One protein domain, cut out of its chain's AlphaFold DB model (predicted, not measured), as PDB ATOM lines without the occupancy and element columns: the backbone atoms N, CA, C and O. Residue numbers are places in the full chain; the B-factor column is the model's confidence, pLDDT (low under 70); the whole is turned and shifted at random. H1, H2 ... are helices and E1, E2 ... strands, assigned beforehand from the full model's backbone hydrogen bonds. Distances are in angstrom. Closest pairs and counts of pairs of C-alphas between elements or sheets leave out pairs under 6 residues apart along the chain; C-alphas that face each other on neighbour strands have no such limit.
ATOM      1  N   ILE A  13     -57.820  -8.759  98.430       90.50
ATOM      2  CA  ILE A  13     -58.393  -9.525  99.530       90.50
ATOM      3  C   ILE A  13     -59.034 -10.775  98.957       90.50
ATOM      4  O   ILE A  13     -59.849 -10.702  98.038       90.50
ATOM      5  N   GLN A  14     -58.651 -11.929  99.489       90.88
ATOM      6  CA  GLN A  14     -59.262 -13.197  99.132       90.88
ATOM      7  C   GLN A  14     -60.637 -13.316  99.799       90.88
ATOM      8  O   GLN A  14     -60.745 -13.168 101.014       90.88
ATOM      9  N   VAL A  15     -61.674 -13.568  98.998       87.69
ATOM     10  CA  VAL A  15     -63.076 -13.661  99.453       87.69
ATOM     11  C   VAL A  15     -63.679 -15.058  99.243       87.69
ATOM     12  O   VAL A  15     -64.683 -15.389  99.868       87.69
ATOM     13  N   SER A  16     -63.041 -15.896  98.419       86.25
ATOM     14  CA  SER A  16     -63.293 -17.340  98.291       86.25
ATOM     15  C   SER A  16     -61.981 -18.082  97.988       86.25
ATOM     16  O   SER A  16     -60.928 -17.460  97.835       86.25
ATOM     17  N   ALA A  17     -62.013 -19.414  97.867       82.62
ATOM     18  CA  ALA A  17     -60.831 -20.216  97.522       82.62
ATOM     19  C   ALA A  17     -60.172 -19.807  96.185       82.62
ATOM     20  O   ALA A  17     -58.972 -19.990  96.004       82.62
ATOM     21  N   ASP A  18     -60.951 -19.226  95.281       87.62
ATOM     22  CA  ASP A  18     -60.620 -18.931  93.889       87.62
ATOM     23  C   ASP A  18     -60.889 -17.467  93.485       87.62
ATOM     24  O   ASP A  18     -60.584 -17.071  92.360       87.62
ATOM     25  N   ARG A  19     -61.412 -16.633  94.397       86.19
ATOM     26  CA  ARG A  19     -61.776 -15.235  94.130       86.19
ATOM     27  C   ARG A  19     -61.042 -14.267  95.048       86.19
ATOM     28  O   ARG A  19     -61.097 -14.363  96.276       86.19
ATOM     29  N   THR A  20     -60.431 -13.257  94.435       92.25
ATOM     30  CA  THR A  20     -59.852 -12.100  95.127       92.25
ATOM     31  C   THR A  20     -60.462 -10.805  94.613       92.25
ATOM     32  O   THR A  20     -60.720 -10.682  93.416       92.25
ATOM     33  N   ILE A  21     -60.635  -9.821  95.488       91.94
ATOM     34  CA  ILE A  21     -61.180  -8.502  95.168       91.94
ATOM     35  C   ILE A  21     -60.162  -7.438  95.585       91.94
ATOM     36  O   ILE A  21     -59.596  -7.512  96.672       91.94
ATOM     37  N   ALA A  22     -59.897  -6.464  94.712       91.69
ATOM     38  CA  ALA A  22     -59.050  -5.322  95.052       91.69
ATOM     39  C   ALA A  22     -59.775  -4.408  96.052       91.69
ATOM     40  O   ALA A  22     -60.910  -4.008  95.784       91.69
ATOM     41  N   ASP A  23     -59.122  -4.048  97.156       87.12
ATOM     42  CA  ASP A  23     -59.729  -3.227  98.213       87.12
ATOM     43  C   ASP A  23     -59.820  -1.731  97.874       87.12
ATOM     44  O   ASP A  23     -60.586  -1.003  98.500       87.12
ATOM     45  N   SER A  24     -59.061  -1.273  96.877       89.25
ATOM     46  CA  SER A  24     -58.947   0.138  96.512       89.25
ATOM     47  C   SER A  24     -58.508   0.331  95.055       89.25
ATOM     48  O   SER A  24     -58.024  -0.596  94.398       89.25
ATOM     49  N   ASP A  25     -58.715   1.545  94.536       92.00
ATOM     50  CA  ASP A  25     -58.080   2.034  93.307       92.00
ATOM     51  C   ASP A  25     -56.988   3.042  93.654       92.00
ATOM     52  O   ASP A  25     -57.092   3.782  94.633       92.00
ATOM     53  N   THR A  26     -55.936   3.088  92.838       93.25
ATOM     54  CA  THR A  26     -54.790   3.964  93.103       93.25
ATOM     55  C   THR A  26     -55.144   5.418  92.803       93.25
ATOM     56  O   THR A  26     -55.713   5.715  91.753       93.25
ATOM     57  N   GLY A  27     -54.744   6.358  93.663       92.31
ATOM     58  CA  GLY A  27     -54.961   7.784  93.390       92.31
ATOM     59  C   GLY A  27     -54.300   8.250  92.086       92.31
ATOM     60  O   GLY A  27     -54.822   9.140  91.419       92.31
ATOM     61  N   PHE A  28     -53.212   7.593  91.669       93.75
ATOM     62  CA  PHE A  28     -52.579   7.831  90.375       93.75
ATOM     63  C   PHE A  28     -53.521   7.538  89.197       93.75
ATOM     64  O   PHE A  28     -53.745   8.415  88.367       93.75
ATOM     65  N   SER A  29     -54.135   6.351  89.149       92.88
ATOM     66  CA  SER A  29     -55.065   5.987  88.066       92.88
ATOM     67  C   SER A  29     -56.361   6.800  88.085       92.88
ATOM     68  O   SER A  29     -56.981   6.995  87.046       92.88
ATOM     69  N   VAL A  30     -56.797   7.253  89.263       94.69
ATOM     70  CA  VAL A  30     -58.054   8.002  89.400       94.69
ATOM     71  C   VAL A  30     -57.872   9.478  89.041       94.69
ATOM     72  O   VAL A  30     -58.731  10.053  88.374       94.69
ATOM     73  N   PHE A  31     -56.767  10.097  89.466       95.25
ATOM     74  CA  PHE A  31     -56.615  11.555  89.417       95.25
ATOM     75  C   PHE A  31     -55.440  12.054  88.576       95.25
ATOM     76  O   PHE A  31     -55.449  13.225  88.204       95.25
ATOM     77  N   MET A  32     -54.429  11.222  88.298       94.75
ATOM     78  CA  MET A  32     -53.176  11.685  87.687       94.75
ATOM     79  C   MET A  32     -53.037  11.340  86.209       94.75
ATOM     80  O   MET A  32     -52.561  12.170  85.441       94.75
ATOM     81  N   ASP A  33     -53.433  10.130  85.825       94.19
ATOM     82  CA  ASP A  33     -53.256   9.595  84.472       94.19
ATOM     83  C   ASP A  33     -54.587   9.572  83.713       94.19
ATOM     84  O   ASP A  33     -55.183   8.523  83.479       94.19
ATOM     85  N   ILE A  34     -55.102  10.763  83.396       96.00
ATOM     86  CA  ILE A  34     -56.389  10.928  82.717       96.00
ATOM     87  C   ILE A  34     -56.129  11.352  81.280       96.00
ATOM     88  O   ILE A  34     -55.462  12.359  81.039       96.00
ATOM     89  N   GLN A  35     -56.669  10.598  80.322       96.00
ATOM     90  CA  GLN A  35     -56.541  10.939  78.908       96.00
ATOM     91  C   GLN A  35     -57.215  12.275  78.595       96.00
ATOM     92  O   GLN A  35     -58.324  12.543  79.054       96.00
ATOM     93  N   THR A  36     -56.547  13.089  77.786       95.50
ATOM     94  CA  THR A  36     -57.063  14.379  77.320       95.50
ATOM     95  C   THR A  36     -57.627  14.268  75.906       95.50
ATOM     96  O   THR A  36     -57.234  13.409  75.112       95.50
ATOM     97  N   SER A  37     -58.522  15.187  75.560       92.69
ATOM     98  CA  SER A  37     -59.133  15.326  74.233       92.69
ATOM     99  C   SER A  37     -58.108  15.605  73.123       92.69
ATOM    100  O   SER A  37     -58.271  15.153  71.991       92.69
ATOM    101  N   GLY A  38     -57.020  16.311  73.453       87.88
ATOM    102  CA  GLY A  38     -55.908  16.623  72.545       87.88
ATOM    103  C   GLY A  38     -54.856  15.517  72.406       87.88
ATOM    104  O   GLY A  38     -53.897  15.684  71.651       87.88
ATOM    105  N   GLY A  39     -55.020  14.399  73.117       88.81
ATOM    106  CA  GLY A  39     -54.039  13.323  73.195       88.81
ATOM    107  C   GLY A  39     -53.000  13.535  74.300       88.81
ATOM    108  O   GLY A  39     -52.570  14.651  74.597       88.81
ATOM    109  N   GLY A  40     -52.574  12.423  74.899       92.25
ATOM    110  CA  GLY A  40     -51.735  12.412  76.098       92.25
ATOM    111  C   GLY A  40     -52.559  12.271  77.376       92.25
ATOM    112  O   GLY A  40     -53.756  11.989  77.325       92.25
ATOM    113  N   ALA A  41     -51.896  12.433  78.520       93.56
ATOM    114  CA  ALA A  41     -52.521  12.370  79.831       93.56
ATOM    115  C   ALA A  41     -52.202  13.623  80.652       93.56
ATOM    116  O   ALA A  41     -51.095  14.167  80.569       93.56
ATOM    117  N   ARG A  42     -53.170  14.078  81.446       93.50
ATOM    118  CA  ARG A  42     -53.032  15.185  82.398       93.50
ATOM    119  C   ARG A  42     -53.716  14.798  83.704       93.50
ATOM    120  O   ARG A  42     -54.710  14.078  83.696       93.50
ATOM    121  N   ASN A  43     -53.213  15.301  84.828       95.00
ATOM    122  CA  ASN A  43     -53.924  15.144  86.090       95.00
ATOM    123  C   ASN A  43     -55.112  16.114  86.180       95.00
ATOM    124  O   ASN A  43     -55.075  17.218  85.638       95.00
ATOM    125  N   LEU A  44     -56.157  15.696  86.897       95.81
ATOM    126  CA  LEU A  44     -57.392  16.465  87.075       95.81
ATOM    127  C   LEU A  44     -57.126  17.862  87.655       95.81
ATOM    128  O   LEU A  44     -57.765  18.830  87.250       95.81
ATOM    129  N   PHE A  45     -56.190  17.972  88.595       96.12
ATOM    130  CA  PHE A  45     -55.918  19.219  89.304       96.12
ATOM    131  C   PHE A  45     -55.260  20.264  88.391       96.12
ATOM    132  O   PHE A  45     -55.694  21.409  88.374       96.12
ATOM    133  N   ASP A  46     -54.305  19.860  87.551       95.81
ATOM    134  CA  ASP A  46     -53.707  20.721  86.526       95.81
ATOM    135  C   ASP A  46     -54.748  21.147  85.476       95.81
ATOM    136  O   ASP A  46     -54.653  22.251  84.948       95.81
ATOM    137  N   THR A  47     -55.740  20.301  85.155       95.56
ATOM    138  CA  THR A  47     -56.855  20.697  84.274       95.56
ATOM    139  C   THR A  47     -57.679  21.816  84.907       95.56
ATOM    140  O   THR A  47     -57.975  22.803  84.238       95.56
ATOM    141  N   VAL A  48     -58.028  21.693  86.191       96.25
ATOM    142  CA  VAL A  48     -58.795  22.721  86.915       96.25
ATOM    143  C   VAL A  48     -57.996  24.020  87.046       96.25
ATOM    144  O   VAL A  48     -58.549  25.087  86.783       96.25
ATOM    145  N   ASP A  49     -56.705  23.940  87.369       96.62
ATOM    146  CA  ASP A  49     -55.833  25.115  87.458       96.62
ATOM    147  C   ASP A  49     -55.711  25.829  86.107       96.62
ATOM    148  O   ASP A  49     -55.876  27.040  86.034       96.62
ATOM    149  N   GLN A  50     -55.530  25.091  85.005       95.19
ATOM    150  CA  GLN A  50     -55.465  25.698  83.669       95.19
ATOM    151  C   GLN A  50     -56.785  26.359  83.257       95.19
ATOM    152  O   GLN A  50     -56.772  27.362  82.540       95.19
ATOM    153  N   ILE A  51     -57.930  25.822  83.699       96.56
ATOM    154  CA  ILE A  51     -59.229  26.476  83.499       96.56
ATOM    155  C   ILE A  51     -59.272  27.789  84.284       96.56
ATOM    156  O   ILE A  51     -59.690  28.803  83.727       96.56
ATOM    157  N   ALA A  52     -58.844  27.781  85.549       97.00
ATOM    158  CA  ALA A  52     -58.800  28.982  86.376       97.00
ATOM    159  C   ALA A  52     -57.890  30.053  85.754       97.00
ATOM    160  O   ALA A  52     -58.350  31.170  85.524       97.00
ATOM    161  N   ASP A  53     -56.667  29.686  85.363       97.06
ATOM    162  CA  ASP A  53     -55.704  30.581  84.712       97.06
ATOM    163  C   ASP A  53     -56.267  31.188  83.415       97.06
ATOM    164  O   ASP A  53     -56.122  32.387  83.161       97.06
ATOM    165  N   ALA A  54     -56.947  30.383  82.588       97.00
ATOM    166  CA  ALA A  54     -57.571  30.865  81.357       97.00
ATOM    167  C   ALA A  54     -58.655  31.914  81.647       97.00
ATOM    168  O   ALA A  54     -58.697  32.957  80.988       97.00
ATOM    169  N   LEU A  55     -59.499  31.661  82.649       97.00
ATOM    170  CA  LEU A  55     -60.566  32.575  83.053       97.00
ATOM    171  C   LEU A  55     -60.016  33.863  83.677       97.00
ATOM    172  O   LEU A  55     -60.507  34.945  83.352       97.00
ATOM    173  N   GLU A  56     -58.983  33.777  84.518       97.56
ATOM    174  CA  GLU A  56     -58.305  34.943  85.101       97.56
ATOM    175  C   GLU A  56     -57.637  35.812  84.029       97.56
ATOM    176  O   GLU A  56     -57.687  37.042  84.094       97.56
ATOM    177  N   ALA A  57     -57.092  35.186  82.984       97.38
ATOM    178  CA  ALA A  57     -56.551  35.871  81.815       97.38
ATOM    179  C   ALA A  57     -57.630  36.421  80.856       97.38
ATOM    180  O   ALA A  57     -57.291  36.971  79.805       97.38
ATOM    181  N   GLY A  58     -58.924  36.267  81.167       96.75
ATOM    182  CA  GLY A  58     -60.033  36.702  80.310       96.75
ATOM    183  C   GLY A  58     -60.157  35.910  79.003       96.75
ATOM    184  O   GLY A  58     -60.753  36.394  78.040       96.75
ATOM    185  N   SER A  59     -59.575  34.713  78.953       96.44
ATOM    186  CA  SER A  59     -59.580  33.816  77.799       96.44
ATOM    187  C   SER A  59     -60.599  32.689  77.976       96.44
ATOM    188  O   SER A  59     -60.952  32.295  79.086       96.44
ATOM    189  N   ALA A  60     -61.095  32.147  76.862       94.12
ATOM    190  CA  ALA A  60     -61.981  30.988  76.907       94.12
ATOM    191  C   ALA A  60     -61.180  29.709  77.244       94.12
ATOM    192  O   ALA A  60     -60.128  29.500  76.637       94.12
ATOM    193  N   PRO A  61     -61.684  28.811  78.113       91.94
ATOM    194  CA  PRO A  61     -60.991  27.565  78.476       91.94
ATOM    195  C   PRO A  61     -60.766  26.570  77.320       91.94
ATOM    196  O   PRO A  61     -59.972  25.643  77.451       91.94
ATOM    197  N   GLY A  62     -61.448  26.727  76.181       90.81
ATOM    198  CA  GLY A  62     -61.268  25.854  75.016       90.81
ATOM    199  C   GLY A  62     -61.539  24.378  75.332       90.81
ATOM    200  O   GLY A  62     -62.543  24.055  75.963       90.81
ATOM    201  N   THR A  63     -60.627  23.492  74.923       93.69
ATOM    202  CA  THR A  63     -60.725  22.030  75.122       93.69
ATOM    203  C   THR A  63     -60.524  21.589  76.575       93.69
ATOM    204  O   THR A  63     -60.688  20.415  76.889       93.69
ATOM    205  N   LEU A  64     -60.176  22.504  77.491       95.50
ATOM    206  CA  LEU A  64     -59.987  22.168  78.904       95.50
ATOM    207  C   LEU A  64     -61.288  21.698  79.573       95.50
ATOM    208  O   LEU A  64     -61.235  20.919  80.520       95.50
ATOM    209  N   LEU A  65     -62.449  22.143  79.079       95.62
ATOM    210  CA  LEU A  65     -63.745  21.656  79.560       95.62
ATOM    211  C   LEU A  65     -64.003  20.209  79.120       95.62
ATOM    212  O   LEU A  65     -64.471  19.417  79.932       95.62
ATOM    213  N   ASP A  66     -63.613  19.841  77.897       96.38
ATOM    214  CA  ASP A  66     -63.689  18.452  77.429       96.38
ATOM    215  C   ASP A  66     -62.742  17.552  78.244       96.38
ATOM    216  O   ASP A  66     -63.097  16.440  78.637       96.38
ATOM    217  N   ASP A  67     -61.543  18.049  78.563       96.81
ATOM    218  CA  ASP A  67     -60.589  17.350  79.431       96.81
ATOM    219  C   ASP A  67     -61.135  17.181  80.862       96.81
ATOM    220  O   ASP A  67     -60.917  16.145  81.497       96.81
ATOM    221  N   LEU A  68     -61.864  18.176  81.380       96.75
ATOM    222  CA  LEU A  68     -62.529  18.091  82.682       96.75
ATOM    223  C   LEU A  68     -63.656  17.051  82.664       96.75
ATOM    224  O   LEU A  68     -63.777  16.271  83.611       96.75
ATOM    225  N   ASP A  69     -64.436  16.988  81.586       97.06
ATOM    226  CA  ASP A  69     -65.472  15.971  81.402       97.06
ATOM    227  C   ASP A  69     -64.879  14.556  81.370       97.06
ATOM    228  O   ASP A  69     -65.408  13.652  82.024       97.06
ATOM    229  N   LEU A  70     -63.751  14.355  80.683       97.00
ATOM    230  CA  LEU A  70     -63.029  13.078  80.682       97.00
ATOM    231  C   LEU A  70     -62.533  12.710  82.086       97.00
ATOM    232  O   LEU A  70     -62.661  11.560  82.516       97.00
ATOM    233  N   ALA A  71     -62.039  13.688  82.846       97.06
ATOM    234  CA  ALA A  71     -61.619  13.469  84.222       97.06
ATOM    235  C   ALA A  71     -62.788  13.100  85.149       97.06
ATOM    236  O   ALA A  71     -62.675  12.165  85.947       97.06
ATOM    237  N   MET A  72     -63.938  13.763  85.006       96.56
ATOM    238  CA  MET A  72     -65.156  13.395  85.731       96.56
ATOM    239  C   MET A  72     -65.624  11.983  85.369       96.56
ATOM    240  O   MET A  72     -65.982  11.211  86.260       96.56
ATOM    241  N   GLN A  73     -65.581  11.614  84.086       97.31
ATOM    242  CA  GLN A  73     -65.911  10.260  83.637       97.31
ATOM    243  C   GLN A  73     -64.976   9.212  84.249       97.31
ATOM    244  O   GLN A  73     -65.453   8.162  84.677       97.31
ATOM    245  N   ASN A  74     -63.677   9.500  84.372       96.94
ATOM    246  CA  ASN A  74     -62.727   8.591  85.013       96.94
ATOM    247  C   ASN A  74     -63.063   8.351  86.498       96.94
ATOM    248  O   ASN A  74     -63.106   7.209  86.969       96.94
ATOM    249  N   VAL A  75     -63.384   9.420  87.237       96.56
ATOM    250  CA  VAL A  75     -63.795   9.327  88.649       96.56
ATOM    251  C   VAL A  75     -65.118   8.567  88.790       96.56
ATOM    252  O   VAL A  75     -65.253   7.701  89.658       96.56
ATOM    253  N   LEU A  76     -66.094   8.843  87.923       97.44
ATOM    254  CA  LEU A  76     -67.377   8.137  87.910       97.44
ATOM    255  C   LEU A  76     -67.211   6.653  87.568       97.44
ATOM    256  O   LEU A  76     -67.814   5.812  88.233       97.44
ATOM    257  N   GLY A  77     -66.363   6.321  86.595       97.38
ATOM    258  CA  GLY A  77     -66.028   4.943  86.237       97.38
ATOM    259  C   GLY A  77     -65.370   4.193  87.395       97.38
ATOM    260  O   GLY A  77     -65.775   3.077  87.723       97.38
ATOM    261  N   THR A  78     -64.433   4.842  88.090       96.19
ATOM    262  CA  THR A  78     -63.810   4.313  89.313       96.19
ATOM    263  C   THR A  78     -64.864   4.034  90.390       96.19
ATOM    264  O   THR A  78     -64.930   2.933  90.942       96.19
ATOM    265  N   ARG A  79     -65.763   4.992  90.654       96.06
ATOM    266  CA  ARG A  79     -66.853   4.829  91.629       96.06
ATOM    267  C   ARG A  79     -67.813   3.699  91.243       96.06
ATOM    268  O   ARG A  79     -68.229   2.936  92.113       96.06
ATOM    269  N   ALA A  80     -68.151   3.571  89.963       97.31
ATOM    270  CA  ALA A  80     -68.991   2.485  89.466       97.31
ATOM    271  C   ALA A  80     -68.312   1.117  89.654       97.31
ATOM    272  O   ALA A  80     -68.949   0.172  90.120       97.31
ATOM    273  N   SER A  81     -67.009   1.021  89.377       95.50
ATOM    274  CA  SER A  81     -66.217  -0.190  89.621       95.50
ATOM    275  C   SER A  81     -66.153  -0.559  91.109       95.50
ATOM    276  O   SER A  81     -66.281  -1.730  91.471       95.50
ATOM    277  N   ALA A  82     -66.002   0.426  92.000       95.00
ATOM    278  CA  ALA A  82     -66.107   0.210  93.444       95.00
ATOM    279  C   ALA A  82     -67.486  -0.344  93.844       95.00
ATOM    280  O   ALA A  82     -67.554  -1.332  94.571       95.00
ATOM    281  N   GLY A  83     -68.575   0.211  93.302       95.88
ATOM    282  CA  GLY A  83     -69.928  -0.317  93.512       95.88
ATOM    283  C   GLY A  83     -70.097  -1.762  93.027       95.88
ATOM    284  O   GLY A  83     -70.636  -2.596  93.746       95.88
ATOM    285  N   ALA A  84     -69.569  -2.097  91.848       94.81
ATOM    286  CA  ALA A  84     -69.598  -3.468  91.338       94.81
ATOM    287  C   ALA A  84     -68.823  -4.449  92.238       94.81
ATOM    288  O   ALA A  84     -69.256  -5.584  92.437       94.81
ATOM    289  N   ARG A  85     -67.693  -4.013  92.815       94.56
ATOM    290  CA  ARG A  85     -66.940  -4.807  93.797       94.56
ATOM    291  C   ARG A  85     -67.708  -5.001  95.101       94.56
ATOM    292  O   ARG A  85     -67.645  -6.098  95.637       94.56
ATOM    293  N   LEU A  86     -68.438  -3.992  95.581       94.25
ATOM    294  CA  LEU A  86     -69.291  -4.130  96.769       94.25
ATOM    295  C   LEU A  86     -70.383  -5.180  96.549       94.25
ATOM    296  O   LEU A  86     -70.474  -6.113  97.336       94.25
ATOM    297  N   ASN A  87     -71.101  -5.114  95.424       93.81
ATOM    298  CA  ASN A  87     -72.112  -6.122  95.083       93.81
ATOM    299  C   ASN A  87     -71.518  -7.541  95.043       93.81
ATOM    300  O   ASN A  87     -72.118  -8.493  95.527       93.81
ATOM    301  N   ALA A  88     -70.313  -7.682  94.485       91.38
ATOM    302  CA  ALA A  88     -69.602  -8.955  94.455       91.38
ATOM    303  C   ALA A  88     -69.194  -9.468  95.847       91.38
ATOM    304  O   ALA A  88     -69.135 -10.679  96.049       91.38
ATOM    305  N   VAL A  89     -68.855  -8.573  96.780       93.31
ATOM    306  CA  VAL A  89     -68.550  -8.938  98.172       93.31
ATOM    307  C   VAL A  89     -69.822  -9.387  98.887       93.31
ATOM    308  O   VAL A  89     -69.798 -10.441  99.510       93.31
ATOM    309  N   GLU A  90     -70.923  -8.647  98.746       94.19
ATOM    310  CA  GLU A  90     -72.221  -8.992  99.346       94.19
ATOM    311  C   GLU A  90     -72.736 -10.350  98.842       94.19
ATOM    312  O   GLU A  90     -73.162 -11.194  99.628       94.19
ATOM    313  N   GLU A  91     -72.629 -10.617  97.537       93.44
ATOM    314  CA  GLU A  91     -72.969 -11.927  96.970       93.44
ATOM    315  C   GLU A  91     -72.113 -13.048  97.580       93.44
ATOM    316  O   GLU A  91     -72.625 -14.106  97.953       93.44
ATOM    317  N   GLN A  92     -70.805 -12.815  97.720       93.38
ATOM    318  CA  GLN A  92     -69.899 -13.798  98.306       93.38
ATOM    319  C   GLN A  92     -70.173 -14.028  99.799       93.38
ATOM    320  O   GLN A  92     -70.030 -15.154 100.276       93.38
ATOM    321  N   GLU A  93     -70.575 -12.993 100.536       93.50
ATOM    322  CA  GLU A  93     -70.970 -13.095 101.941       93.50
ATOM    323  C   GLU A  93     -72.173 -14.030 102.111       93.50
ATOM    324  O   GLU A  93     -72.104 -14.966 102.908       93.50
ATOM    325  N   LEU A  94     -73.212 -13.874 101.282       94.69
ATOM    326  CA  LEU A  94     -74.389 -14.753 101.287       94.69
ATOM    327  C   LEU A  94     -74.030 -16.216 100.977       94.69
ATOM    328  O   LEU A  94     -74.544 -17.148 101.602       94.69
ATOM    329  N   LEU A  95     -73.126 -16.440 100.019       93.00
ATOM    330  CA  LEU A  95     -72.634 -17.784  99.701       93.00
ATOM    331  C   LEU A  95     -71.860 -18.395 100.875       93.00
ATOM    332  O   LEU A  95     -72.041 -19.574 101.188       93.00
ATOM    333  N   ASN A  96     -71.023 -17.596 101.537       91.06
ATOM    334  CA  ASN A  96     -70.246 -18.032 102.691       91.06
ATOM    335  C   ASN A  96     -71.154 -18.368 103.886       91.06
ATOM    336  O   ASN A  96     -70.931 -19.384 104.542       91.06
ATOM    337  N   GLU A  97     -72.205 -17.583 104.133       95.19
ATOM    338  CA  GLU A  97     -73.201 -17.861 105.175       95.19
ATOM    339  C   GLU A  97     -73.926 -19.194 104.923       95.19
ATOM    340  O   GLU A  97     -73.998 -20.050 105.808       95.19
ATOM    341  N   SER A  98     -74.382 -19.430 103.688       95.12
ATOM    342  CA  SER A  98     -75.016 -20.695 103.285       95.12
ATOM    343  C   SER A  98     -74.077 -21.900 103.443       95.12
ATOM    344  O   SER A  98     -74.481 -22.982 103.896       95.12
ATOM    345  N   PHE A  99     -72.797 -21.713 103.109       91.50
ATOM    346  CA  PHE A  99     -71.769 -22.730 103.295       91.50
ATOM    347  C   PHE A  99     -71.557 -23.059 104.779       91.50
ATOM    348  O   PHE A  99     -71.541 -24.238 105.142       91.50
ATOM    349  N   ILE A 100     -71.449 -22.040 105.639       93.38
ATOM    350  CA  ILE A 100     -71.315 -22.211 107.093       93.38
ATOM    351  C   ILE A 100     -72.521 -22.966 107.653       93.38
ATOM    352  O   ILE A 100     -72.333 -23.986 108.316       93.38
ATOM    353  N   LEU A 101     -73.746 -22.549 107.318       95.31
ATOM    354  CA  LEU A 101     -74.970 -23.218 107.767       95.31
ATOM    355  C   LEU A 101     -74.999 -24.701 107.360       95.31
ATOM    356  O   LEU A 101     -75.336 -25.577 108.158       95.31
ATOM    357  N   SER A 102     -74.603 -25.000 106.122       94.12
ATOM    358  CA  SER A 102     -74.529 -26.378 105.623       94.12
ATOM    359  C   SER A 102     -73.485 -27.206 106.378       94.12
ATOM    360  O   SER A 102     -73.733 -28.369 106.712       94.12
ATOM    361  N   MET A 103     -72.322 -26.622 106.673       93.00
ATOM    362  CA  MET A 103     -71.281 -27.272 107.471       93.00
ATOM    363  C   MET A 103     -71.734 -27.516 108.912       93.00
ATOM    364  O   MET A 103     -71.497 -28.601 109.442       93.00
ATOM    365  N   GLU A 104     -72.433 -26.568 109.534       93.56
ATOM    366  CA  GLU A 104     -72.997 -26.729 110.877       93.56
ATOM    367  C   GLU A 104     -74.056 -27.832 110.926       93.56
ATOM    368  O   GLU A 104     -74.010 -28.684 111.817       93.56
ATOM    369  N   ALA A 105     -74.956 -27.883 109.940       92.12
ATOM    370  CA  ALA A 105     -75.966 -28.933 109.835       92.12
ATOM    371  C   ALA A 105     -75.336 -30.322 109.645       92.12
ATOM    372  O   ALA A 105     -75.769 -31.295 110.265       92.12
ATOM    373  N   ASN A 106     -74.295 -30.428 108.814       90.69
ATOM    374  CA  ASN A 106     -73.566 -31.680 108.618       90.69
ATOM    375  C   ASN A 106     -72.802 -32.094 109.879       90.69
ATOM    376  O   ASN A 106     -72.857 -33.260 110.265       90.69
ATOM    377  N   ARG A 107     -72.139 -31.147 110.554       90.12
ATOM    378  CA  ARG A 107     -71.444 -31.405 111.819       90.12
ATOM    379  C   ARG A 107     -72.411 -31.904 112.888       90.12
ATOM    380  O   ARG A 107     -72.099 -32.887 113.547       90.12
ATOM    381  N   SER A 108     -73.576 -31.267 113.015       91.44
ATOM    382  CA  SER A 108     -74.628 -31.672 113.951       91.44
ATOM    383  C   SER A 108     -75.068 -33.120 113.709       91.44
ATOM    384  O   SER A 108     -75.002 -33.936 114.618       91.44
ATOM    385  N   LYS A 109     -75.359 -33.503 112.455       85.50
ATOM    386  CA  LYS A 109     -75.722 -34.892 112.109       85.50
ATOM    387  C   LYS A 109     -74.642 -35.916 112.455       85.50
ATOM    388  O   LYS A 109     -74.974 -37.013 112.893       85.50
ATOM    389  N   VAL A 110     -73.370 -35.585 112.218       83.62
ATOM    390  CA  VAL A 110     -72.248 -36.479 112.545       83.62
ATOM    391  C   VAL A 110     -72.096 -36.607 114.063       83.62
ATOM    392  O   VAL A 110     -72.001 -37.721 114.563       83.62
ATOM    393  N   GLN A 111     -72.144 -35.497 114.805       79.12
ATOM    394  CA  GLN A 111     -72.035 -35.513 116.267       79.12
ATOM    395  C   GLN A 111     -73.229 -36.207 116.945       79.12
ATOM    396  O   GLN A 111     -73.033 -36.998 117.864       79.12
ATOM    397  N   ASP A 112     -74.457 -35.956 116.491       75.06
ATOM    398  CA  ASP A 112     -75.677 -36.549 117.054       75.06
ATOM    399  C   ASP A 112     -75.743 -38.070 116.837       75.06
ATOM    400  O   ASP A 112     -76.227 -38.800 117.709       75.06
TER     401      ASP A 112
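AT A GLANCE: This is residues 13 to 112 of the 149 residues of the protein "Flagellin_D0/D1 domain-containing protein" of Candidatus Sedimenticola endophacoides (UniProt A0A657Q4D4). One very long helix, H3, makes most of the length of a rod; E1, H1 and the first residues of H2 run beside part of it the other way, the far end of H2 and the link after it reach on past the start of H3, and H2 and H3 form a helical hairpin. Residues 97 to 112 of H3 stick out free. The printed part has 100 residues, with one named strand and three named helices in the order E1, H1, H2, H3, and is mostly helix. It is extended, with a radius of gyration of the C-alphas of 23.3 A and spans of 83 by 17 by 17 A.

IN THESE COORDINATES: Find C-alpha 64 at (-59.987, 22.168, 78.904); from there H3, residues 64 to 112, runs 71.8 A to C-alpha 112 at (-75.677, -36.549, 117.054). H2, residues 44 to 56, starts at C-alpha 44 at (-57.392, 16.465, 87.075) and is 18.6 A long. Look earlier for H1, residues 27 to 32, 7.1 A, and E1, residues 20 to 22, 6.8 A.

HOW THE PARTS SIT: Begin at H3, where residues 64 to 71 alone touch H2, at a shallow tilt of 27 degrees, opposite ways; the closest C-alphas are those of Leu 44 and Ala 71, 5.9 A apart. Residues 71 to 78 of H3 alone touch H1, opposite ways at a shallow tilt of 4 degrees, closest at the C-alphas of Val 30 and Val 75, 5.9 A. H1 and H2 only just touch, with 3 pairs of C-alphas within 8 A, the closest being Phe 31 and Leu 44 at 5.5 A. E1 pairs with no named strand; residues 13 to 14 pair antiparallel with its residues 20 to 21. E1 and H2 are apart. In H1, H2 and H3 every O i to N i+4 pair is within hydrogen-bond range.

THE WHOLE: The C-alphas farthest apart, of Gly 58 and Asp 112, are 83.4 A apart. The printed part has no cut. The link from H1 to H2, 11 residues, is long. The mean pLDDT of the printed part is 93.4, and no printed residue is under 70.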